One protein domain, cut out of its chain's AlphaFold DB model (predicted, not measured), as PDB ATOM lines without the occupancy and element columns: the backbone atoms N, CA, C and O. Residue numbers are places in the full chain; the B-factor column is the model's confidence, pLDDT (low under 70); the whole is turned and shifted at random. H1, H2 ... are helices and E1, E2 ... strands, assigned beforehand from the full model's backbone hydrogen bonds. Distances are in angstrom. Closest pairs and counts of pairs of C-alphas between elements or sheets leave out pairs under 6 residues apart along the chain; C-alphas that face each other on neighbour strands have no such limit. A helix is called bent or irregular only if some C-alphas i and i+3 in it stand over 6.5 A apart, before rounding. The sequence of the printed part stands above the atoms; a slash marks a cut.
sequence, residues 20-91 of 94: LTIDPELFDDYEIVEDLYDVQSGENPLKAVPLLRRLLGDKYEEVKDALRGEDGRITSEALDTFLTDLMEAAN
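This is residues 20 to 91 of the 94 residues of an uncharacterized protein of Bifidobacterium callitrichos DSM 23973 (UniProt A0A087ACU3). Helix H2 and the arm H3a of a sharply bent helix form a helical hairpin, and past the bend the other arm, H3b, folds back at a steep angle, giving a zigzag of three helical rods. H4 returns behind H3a and H3b with few contacts, while the short E1 and H1 lie by the bend and the last residues of H4. The printed part has 72 residues, with one named strand and four named helices in the order E1, H1, H2, H3, H4; the class is mostly helix. It is compact, with a radius of gyration of the C-alphas of 12.0 A and spans of 36 by 28 by 19 A.

E1, residues 20 to 22, begins at C-alpha 20 at (249.914, 144.996, 106.387) and pairs with no named strand. H1 is residues 24 to 28, and H2, residues 30 to 40, is 15.2 A long. H3, residues 45 to 67, was assigned as one helix by its hydrogen bonds but is bent: C-alphas 55 and 58 are 9.5 A apart. Its arms are H3a, residues 45 to 55, 16.1 A long, and H3b, residues 58 to 67, 15.7 A long. H3b is irregular, with C-alphas 58 and 61 being 7.3 A apart, and begins at (242.746, 149.891, 110.399). H4, residues 76 to 90, is 20.7 A long and ends at C-alpha 90 at (251.405, 135.515, 105.852).

E1 and H1 meet only through their link. The closest C-alphas of E1 and H4 are those of Ile 22 and Ala 90, 6.8 A apart; those of E1 and H3a are Ile 22 and Leu 55, 6.9 A apart. H1 is close to but not clearly touching H2, with the C-alphas of Leu 26 and Ile 32 closest at 6.7 A. H2 and H3a form a hairpin: they touch, closest at the C-alphas of Val 39 and Pro 45, 4.7 A, and run opposite ways at a steep tilt of 44 degrees. H3a and H3b run opposite ways at a steep tilt of 53 degrees. H3b and H4 are close but not clearly touching, with the C-alphas of Leu 67 and Ala 78 closest at 6.3 A. H3a and H4 are near each other, while H2 and H4 are apart. Every O i to N i+4 pair is within hydrogen-bond range in H2 and H4, against 5 of 7 in H3a, 5 of 6 in H3b and 0 of 1 in H1, where 2 of 2 O i to N i+3 pairs are within range.

The two C-alphas farthest apart, those of Asp 28 and Asp 71, are 36.3 A apart. The printed part has no cut. The links from E1 to H1, H1 to H2 and H2 to H3 are tight, and the link from H3 to H4, of 8 residues, is short. The mean pLDDT of the printed part is 89.3, and no printed residue is under 70.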
ATOM      1  N   LEU A  20     250.814 145.570 105.393       93.19
ATOM      2  CA  LEU A  20     249.914 144.996 106.387       93.19
ATOM      3  C   LEU A  20     250.721 144.347 107.508       93.19
ATOM      4  O   LEU A  20     251.745 143.714 107.251       93.19
ATOM      5  N   THR A  21     250.242 144.468 108.741       91.81
ATOM      6  CA  THR A  21     250.750 143.703 109.883       91.81
ATOM      7  C   THR A  21     249.713 142.653 110.232       91.81
ATOM      8  O   THR A  21     248.632 142.985 110.704       91.81
ATOM      9  N   ILE A  22     250.043 141.396 109.965       88.31
ATOM     10  CA  ILE A  22     249.146 140.265 110.159       88.31
ATOM     11  C   ILE A  22     249.568 139.520 111.411       88.31
ATOM     12  O   ILE A  22     250.735 139.157 111.557       88.31
ATOM     13  N   ASP A  23     248.617 139.300 112.310       86.69
ATOM     14  CA  ASP A  23     248.808 138.410 113.441       86.69
ATOM     15  C   ASP A  23     248.585 136.961 112.974       86.69
ATOM     16  O   ASP A  23     247.456 136.605 112.624       86.69
ATOM     17  N   PRO A  24     249.638 136.127 112.908       79.31
ATOM     18  CA  PRO A  24     249.504 134.748 112.463       79.31
ATOM     19  C   PRO A  24     248.591 133.906 113.365       79.31
ATOM     20  O   PRO A  24     248.028 132.932 112.871       79.31
ATOM     21  N   GLU A  25     248.371 134.288 114.630       83.75
ATOM     22  CA  GLU A  25     247.437 133.584 115.522       83.75
ATOM     23  C   GLU A  25     245.983 133.667 115.038       83.75
ATOM     24  O   GLU A  25     245.177 132.797 115.358       83.75
ATOM     25  N   LEU A  26     245.639 134.659 114.204       83.50
ATOM     26  CA  LEU A  26     244.309 134.745 113.597       83.50
ATOM     27  C   LEU A  26     244.008 133.547 112.695       83.50
ATOM     28  O   LEU A  26     242.849 133.171 112.579       83.50
ATOM     29  N   PHE A  27     245.018 132.934 112.073       79.69
ATOM     30  CA  PHE A  27     244.812 131.754 111.229       79.69
ATOM     31  C   PHE A  27     244.661 130.456 112.030       79.69
ATOM     32  O   PHE A  27     244.161 129.474 111.486       79.69
ATOM     33  N   ASP A  28     245.050 130.458 113.307       81.69
ATOM     34  CA  ASP A  28     244.818 129.349 114.237       81.69
ATOM     35  C   ASP A  28     243.469 129.487 114.978       81.69
ATOM     36  O   ASP A  28     243.058 128.578 115.707       81.69
ATOM     37  N   ASP A  29     242.753 130.602 114.793       87.75
ATOM     38  CA  ASP A  29     241.420 130.812 115.351       87.75
ATOM     39  C   ASP A  29     240.366 130.029 114.554       87.75
ATOM     40  O   ASP A  29     240.153 130.245 113.360       87.75
ATOM     41  N   TYR A  30     239.664 129.129 115.241       87.69
ATOM     42  CA  TYR A  30     238.650 128.278 114.631       87.69
ATOM     43  C   TYR A  30     237.516 129.066 113.955       87.69
ATOM     44  O   TYR A  30     237.076 128.668 112.880       87.69
ATOM     45  N   GLU A  31     237.083 130.201 114.516       90.00
ATOM     46  CA  GLU A  31     236.037 131.033 113.906       90.00
ATOM     47  C   GLU A  31     236.522 131.678 112.599       90.00
ATOM     48  O   GLU A  31     235.751 131.824 111.652       90.00
ATOM     49  N   ILE A  32     237.809 132.039 112.518       88.50
ATOM     50  CA  ILE A  32     238.415 132.548 111.279       88.50
ATOM     51  C   ILE A  32     238.477 131.445 110.223       88.50
ATOM     52  O   ILE A  32     238.207 131.706 109.050       88.50
ATOM     53  N   VAL A  33     238.812 130.218 110.626       87.69
ATOM     54  CA  VAL A  33     238.849 129.064 109.721       87.69
ATOM     55  C   VAL A  33     237.449 128.725 109.199       87.69
ATOM     56  O   VAL A  33     237.308 128.464 108.005       87.69
ATOM     57  N   GLU A  34     236.415 128.769 110.045       90.44
ATOM     58  CA  GLU A  34     235.018 128.599 109.618       90.44
ATOM     59  C   GLU A  34     234.585 129.697 108.640       90.44
ATOM     60  O   GLU A  34     234.078 129.392 107.562       90.44
ATOM     61  N   ASP A  35     234.843 130.968 108.962       89.94
ATOM     62  CA  ASP A  35     234.503 132.091 108.081       89.94
ATOM     63  C   ASP A  35     235.233 131.994 106.730       89.94
ATOM     64  O   ASP A  35     234.651 132.291 105.685       89.94
ATOM     65  N   LEU A  36     236.496 131.557 106.726       85.69
ATOM     66  CA  LEU A  36     237.256 131.326 105.500       85.69
ATOM     67  C   LEU A  36     236.667 130.171 104.680       85.69
ATOM     68  O   LEU A  36     236.564 130.289 103.457       85.69
ATOM     69  N   TYR A  37     236.258 129.081 105.334       86.88
ATOM     70  CA  TYR A  37     235.593 127.957 104.679       86.88
ATOM     71  C   TYR A  37     234.273 128.385 104.034       86.88
ATOM     72  O   TYR A  37     234.080 128.120 102.851       86.88
ATOM     73  N   ASP A  38     233.409 129.097 104.761       90.38
ATOM     74  CA  ASP A  38     232.116 129.603 104.276       90.38
ATOM     75  C   ASP A  38     232.260 130.502 103.039       90.38
ATOM     76  O   ASP A  38     231.417 130.488 102.133       90.38
ATOM     77  N   VAL A  39     233.327 131.309 103.005       86.44
ATOM     78  CA  VAL A  39     233.653 132.177 101.868       86.44
ATOM     79  C   VAL A  39     234.130 131.350 100.677       86.44
ATOM     80  O   VAL A  39     233.612 131.528  99.576       86.44
ATOM     81  N   GLN A  40     235.075 130.427 100.883       81.81
ATOM     82  CA  GLN A  40     235.659 129.619  99.806       81.81
ATOM     83  C   GLN A  40     234.688 128.575  99.235       81.81
ATOM     84  O   GLN A  40     234.714 128.299  98.036       81.81
ATOM     85  N   SER A  41     233.826 127.991 100.069       87.31
ATOM     86  CA  SER A  41     232.793 127.034  99.652       87.31
ATOM     87  C   SER A  41     231.635 127.709  98.911       87.31
ATOM     88  O   SER A  41     230.865 127.042  98.218       87.31
ATOM     89  N   GLY A  42     231.508 129.034  99.052       83.56
ATOM     90  CA  GLY A  42     230.387 129.810  98.540       83.56
ATOM     91  C   GLY A  42     229.092 129.618  99.335       83.56
ATOM     92  O   GLY A  42     228.050 130.098  98.887       83.56
ATOM     93  N   GLU A  43     229.128 128.948 100.495       88.19
ATOM     94  CA  GLU A  43     227.955 128.784 101.363       88.19
ATOM     95  C   GLU A  43     227.491 130.122 101.944       88.19
ATOM     96  O   GLU A  43     226.287 130.392 101.995       88.19
ATOM     97  N   ASN A  44     228.430 130.996 102.326       86.44
ATOM     98  CA  ASN A  44     228.102 132.340 102.792       86.44
ATOM     99  C   ASN A  44     229.149 133.392 102.380       86.44
ATOM    100  O   ASN A  44     229.934 133.864 103.207       86.44
ATOM    101  N   PRO A  45     229.106 133.876 101.124       82.44
ATOM    102  CA  PRO A  45     230.047 134.878 100.615       82.44
ATOM    103  C   PRO A  45     230.054 136.196 101.407       82.44
ATOM    104  O   PRO A  45     231.023 136.953 101.367       82.44
ATOM    105  N   LEU A  46     228.983 136.496 102.153       88.19
ATOM    106  CA  LEU A  46     228.887 137.712 102.964       88.19
ATOM    107  C   LEU A  46     229.799 137.679 104.201       88.19
ATOM    108  O   LEU A  46     230.091 138.743 104.753       88.19
ATOM    109  N   LYS A  47     230.294 136.499 104.606       89.38
ATOM    110  CA  LYS A  47     231.306 136.344 105.665       89.38
ATOM    111  C   LYS A  47     232.655 136.970 105.303       89.38
ATOM    112  O   LYS A  47     233.408 137.334 106.202       89.38
ATOM    113  N   ALA A  48     232.916 137.238 104.022       86.12
ATOM    114  CA  ALA A  48     234.146 137.901 103.590       86.12
ATOM    115  C   ALA A  48     234.314 139.297 104.217       86.12
ATOM    116  O   ALA A  48     235.420 139.700 104.564       86.12
ATOM    117  N   VAL A  49     233.223 140.045 104.418       89.62
ATOM    118  CA  VAL A  49     233.284 141.406 104.977       89.62
ATOM    119  C   VAL A  49     233.777 141.427 106.434       89.62
ATOM    120  O   VAL A  49     234.745 142.143 106.705       89.62
ATOM    121  N   PRO A  50     233.144 140.716 107.392       90.12
ATOM    122  CA  PRO A  50     233.645 140.665 108.763       90.12
ATOM    123  C   PRO A  50     235.033 140.016 108.857       90.12
ATOM    124  O   PRO A  50     235.863 140.537 109.603       90.12
ATOM    125  N   LEU A  51     235.317 138.982 108.055       89.25
ATOM    126  CA  LEU A  51     236.634 138.342 107.979       89.25
ATOM    127  C   LEU A  51     237.735 139.355 107.625       89.25
ATOM    128  O   LEU A  51     238.688 139.540 108.378       89.25
ATOM    129  N   LEU A  52     237.571 140.086 106.519       90.06
ATOM    130  CA  LEU A  52     238.543 141.086 106.071       90.06
ATOM    131  C   LEU A  52     238.709 142.232 107.070       90.06
ATOM    132  O   LEU A  52     239.818 142.714 107.266       90.06
ATOM    133  N   ARG A  53     237.632 142.679 107.726       92.06
ATOM    134  CA  ARG A  53     237.742 143.707 108.774       92.06
ATOM    135  C   ARG A  53     238.575 143.228 109.956       92.06
ATOM    136  O   ARG A  53     239.329 144.016 110.515       92.06
ATOM    137  N   ARG A  54     238.436 141.956 110.329       90.44
ATOM    138  CA  ARG A  54     239.177 141.347 111.436       90.44
ATOM    139  C   ARG A  54     240.649 141.126 111.079       90.44
ATOM    140  O   ARG A  54     241.502 141.413 111.908       90.44
ATOM    141  N   LEU A  55     240.941 140.703 109.848       89.00
ATOM    142  CA  LEU A  55     242.309 140.501 109.352       89.00
ATOM    143  C   LEU A  55     243.069 141.810 109.114       89.00
ATOM    144  O   LEU A  55     244.260 141.892 109.392       89.00
ATOM    145  N   LEU A  56     242.397 142.822 108.559       91.69
ATOM    146  CA  LEU A  56     243.048 144.042 108.072       91.69
ATOM    147  C   LEU A  56     242.968 145.207 109.061       91.69
ATOM    148  O   LEU A  56     243.734 146.157 108.933       91.69
ATOM    149  N   GLY A  57     242.039 145.168 110.020       91.75
ATOM    150  CA  GLY A  57     241.897 146.202 111.042       91.75
ATOM    151  C   GLY A  57     241.768 147.609 110.452       91.75
ATOM    152  O   GLY A  57     240.881 147.892 109.644       91.75
ATOM    153  N   ASP A  58     242.671 148.501 110.855       93.81
ATOM    154  CA  ASP A  58     242.746 149.891 110.399       93.81
ATOM    155  C   ASP A  58     243.119 150.031 108.912       93.81
ATOM    156  O   ASP A  58     242.771 151.031 108.283       93.81
ATOM    157  N   LYS A  59     243.748 149.010 108.319       95.06
ATOM    158  CA  LYS A  59     244.115 148.961 106.894       95.06
ATOM    159  C   LYS A  59     242.979 148.539 105.967       95.06
ATOM    160  O   LYS A  59     243.152 148.559 104.752       95.06
ATOM    161  N   TYR A  60     241.808 148.199 106.504       94.62
ATOM    162  CA  TYR A  60     240.677 147.699 105.718       94.62
ATOM    163  C   TYR A  60     240.257 148.637 104.570       94.62
ATOM    164  O   TYR A  60     240.054 148.184 103.444       94.62
ATOM    165  N   GLU A  61     240.142 149.945 104.825       95.62
ATOM    166  CA  GLU A  61     239.758 150.903 103.776       95.62
ATOM    167  C   GLU A  61     240.897 151.161 102.777       95.62
ATOM    168  O   GLU A  61     240.634 151.248 101.581       95.62
ATOM    169  N   GLU A  62     242.157 151.170 103.227       96.00
ATOM    170  CA  GLU A  62     243.331 151.302 102.347       96.00
ATOM    171  C   GLU A  62     243.418 150.134 101.350       96.00
ATOM    172  O   GLU A  62     243.631 150.343 100.157       96.00
ATOM    173  N   VAL A  63     243.168 148.906 101.812       95.69
ATOM    174  CA  VAL A  63     243.098 147.724 100.940       95.69
ATOM    175  C   VAL A  63     241.940 147.830  99.955       95.69
ATOM    176  O   VAL A  63     242.121 147.580  98.768       95.69
ATOM    177  N   LYS A  64     240.745 148.233 100.403       95.50
ATOM    178  CA  LYS A  64     239.605 148.424  99.491       95.50
ATOM    179  C   LYS A  64     239.900 149.451  98.407       95.50
ATOM    180  O   LYS A  64     239.467 149.262  97.274       95.50
ATOM    181  N   ASP A  65     240.606 150.522  98.748       95.88
ATOM    182  CA  ASP A  65     241.021 151.535  97.786       95.88
ATOM    183  C   ASP A  65     242.035 150.971  96.782       95.88
ATOM    184  O   ASP A  65     241.895 151.231  95.588       95.88
ATOM    185  N   ALA A  66     242.977 150.135  97.231       94.69
ATOM    186  CA  ALA A  66     243.949 149.460  96.365       94.69
ATOM    187  C   ALA A  66     243.322 148.409  95.428       94.69
ATOM    188  O   ALA A  66     243.798 148.222  94.310       94.69
ATOM    189  N   LEU A  67     242.251 147.735  95.859       95.19
ATOM    190  CA  LEU A  67     241.540 146.729  95.055       95.19
ATOM    191  C   LEU A  67     240.486 147.324  94.115       95.19
ATOM    192  O   LEU A  67     239.923 146.607  93.285       95.19
ATOM    193  N   ARG A  68     240.161 148.609  94.264       95.94
ATOM    194  CA  ARG A  68     239.122 149.253  93.466       95.94
ATOM    195  C   ARG A  68     239.621 149.469  92.038       95.94
ATOM    196  O   ARG A  68     240.605 150.167  91.814       95.94
ATOM    197  N   GLY A  69     238.912 148.892  91.070       93.44
ATOM    198  CA  GLY A  69     239.192 149.083  89.651       93.44
ATOM    199  C   GLY A  69     238.851 150.492  89.155       93.44
ATOM    200  O   GLY A  69     238.275 151.313  89.873       93.44
ATOM    201  N   GLU A  70     239.156 150.758  87.882       92.81
ATOM    202  CA  GLU A  70     238.896 152.054  87.230       92.81
ATOM    203  C   GLU A  70     237.406 152.445  87.225       92.81
ATOM    204  O   GLU A  70     237.068 153.627  87.210       92.81
ATOM    205  N   ASP A  71     236.502 151.462  87.271       94.25
ATOM    206  CA  ASP A  71     235.049 151.656  87.329       94.25
ATOM    207  C   ASP A  71     234.516 151.924  88.751       94.25
ATOM    208  O   ASP A  71     233.307 152.077  88.958       94.25
ATOM    209  N   GLY A  72     235.407 151.976  89.742       94.31
ATOM    210  CA  GLY A  72     235.075 152.224  91.136       94.31
ATOM    211  C   GLY A  72     234.583 150.991  91.903       94.31
ATOM    212  O   GLY A  72     234.153 151.130  93.055       94.31
ATOM    213  N   ARG A  73     234.632 149.792  91.311       95.38
ATOM    214  CA  ARG A  73     234.146 148.549  91.925       95.38
ATOM    215  C   ARG A  73     235.298 147.643  92.349       95.38
ATOM    216  O   ARG A  73     236.387 147.691  91.792       95.38
ATOM    217  N   ILE A  74     235.029 146.807  93.347       94.19
ATOM    218  CA  ILE A  74     235.897 145.690  93.732       94.19
ATOM    219  C   ILE A  74     235.209 144.433  93.208       94.19
ATOM    220  O   ILE A  74     234.052 144.179  93.551       94.19
ATOM    221  N   THR A  75     235.882 143.694  92.332       92.62
ATOM    222  CA  THR A  75     235.368 142.427  91.801       92.62
ATOM    223  C   THR A  75     235.639 141.295  92.790       92.62
ATOM    224  O   THR A  75     236.569 141.378  93.592       92.62
ATOM    225  N   SER A  76     234.846 140.221  92.723       86.31
ATOM    226  CA  SER A  76     235.122 139.009  93.507       86.31
ATOM    227  C   SER A  76     236.507 138.447  93.184       86.31
ATOM    228  O   SER A  76     237.249 138.124  94.094       86.31
ATOM    229  N   GLU A  77     236.897 138.449  91.905       89.94
ATOM    230  CA  GLU A  77     238.222 137.999  91.461       89.94
ATOM    231  C   GLU A  77     239.362 138.791  92.119       89.94
ATOM    232  O   GLU A  77     240.293 138.192  92.644       89.94
ATOM    233  N   ALA A  78     239.273 140.127  92.166       92.38
ATOM    234  CA  ALA A  78     240.290 140.950  92.822       92.38
ATOM    235  C   ALA A  78     240.385 140.655  94.326       92.38
ATOM    236  O   ALA A  78     241.475 140.678  94.898       92.38
ATOM    237  N   LEU A  79     239.245 140.372  94.963       89.00
ATOM    238  CA  LEU A  79     239.209 139.996  96.368       89.00
ATOM    239  C   LEU A  79     239.820 138.608  96.612       89.00
ATOM    240  O   LEU A  79     240.604 138.454  97.547       89.00
ATOM    241  N   ASP A  80     239.499 137.629  95.768       86.75
ATOM    242  CA  ASP A  80     240.014 136.261  95.861       86.75
ATOM    243  C   ASP A  80     241.534 136.219  95.638       86.75
ATOM    244  O   ASP A  80     242.257 135.570  96.400       86.75
ATOM    245  N   THR A  81     242.041 136.959  94.640       91.50
ATOM    246  CA  THR A  81     243.487 137.122  94.410       91.50
ATOM    247  C   THR A  81     244.166 137.737  95.629       91.50
ATOM    248  O   THR A  81     245.139 137.183  96.128       91.50
ATOM    249  N   PHE A  82     243.612 138.826  96.168       91.81
ATOM    250  CA  PHE A  82     244.171 139.475  97.352       91.81
ATOM    251  C   PHE A  82     244.232 138.538  98.564       91.81
ATOM    252  O   PHE A  82     245.248 138.495  99.255       91.81
ATOM    253  N   LEU A  83     243.154 137.796  98.842       87.00
ATOM    254  CA  LEU A  83     243.107 136.846  99.955       87.00
ATOM    255  C   LEU A  83     244.149 135.733  99.791       87.00
ATOM    256  O   LEU A  83     244.816 135.383 100.763       87.00
ATOM    257  N   THR A  84     244.316 135.224  98.570       87.56
ATOM    258  CA  THR A  84     245.325 134.204  98.246       87.56
ATOM    259  C   THR A  84     246.737 134.735  98.500       87.56
ATOM    260  O   THR A  84     247.468 134.159  99.306       87.56
ATOM    261  N   ASP A  85     247.086 135.880  97.908       91.00
ATOM    262  CA  ASP A  85     248.406 136.507  98.056       91.00
ATOM    263  C   ASP A  85     248.703 136.870  99.519       91.00
ATOM    264  O   ASP A  85     249.829 136.722 100.000       91.00
ATOM    265  N   LEU A  86     247.685 137.325 100.259       88.81
ATOM    266  CA  LEU A  86     247.800 137.621 101.682       88.81
ATOM    267  C   LEU A  86     248.124 136.368 102.492       88.81
ATOM    268  O   LEU A  86     249.026 136.410 103.329       88.81
ATOM    269  N   MET A  87     247.402 135.271 102.261       82.88
ATOM    270  CA  MET A  87     247.646 134.007 102.953       82.88
ATOM    271  C   MET A  87     249.033 133.449 102.630       82.88
ATOM    272  O   MET A  87     249.739 133.033 103.546       82.88
ATOM    273  N   GLU A  88     249.464 133.491 101.366       86.44
ATOM    274  CA  GLU A  88     250.814 133.078 100.964       86.44
ATOM    275  C   GLU A  88     251.892 133.935 101.635       86.44
ATOM    276  O   GLU A  88     252.840 133.412 102.222       86.44
ATOM    277  N   ALA A  89     251.723 135.260 101.627       87.12
ATOM    278  CA  ALA A  89     252.662 136.172 102.266       87.12
ATOM    279  C   ALA A  89     252.681 136.003 103.794       87.12
ATOM    280  O   ALA A  89     253.737 136.150 104.418       87.12
ATOM    281  N   ALA A  90     251.539 135.697 104.412       82.12
ATOM    282  CA  ALA A  90     251.405 135.515 105.852       82.12
ATOM    283  C   ALA A  90     251.880 134.136 106.338       82.12
ATOM    284  O   ALA A  90     252.317 134.033 107.486       82.12
ATOM    285  N   ASN A  91     251.871 133.110 105.478       76.25
ATOM    286  CA  ASN A  91     252.214 131.737 105.841       76.25
ATOM    287  C   ASN A  91     253.598 131.666 106.531       76.25
ATOM    288  O   ASN A  91     254.597 132.148 105.978       76.25
TER     289      ASN A  91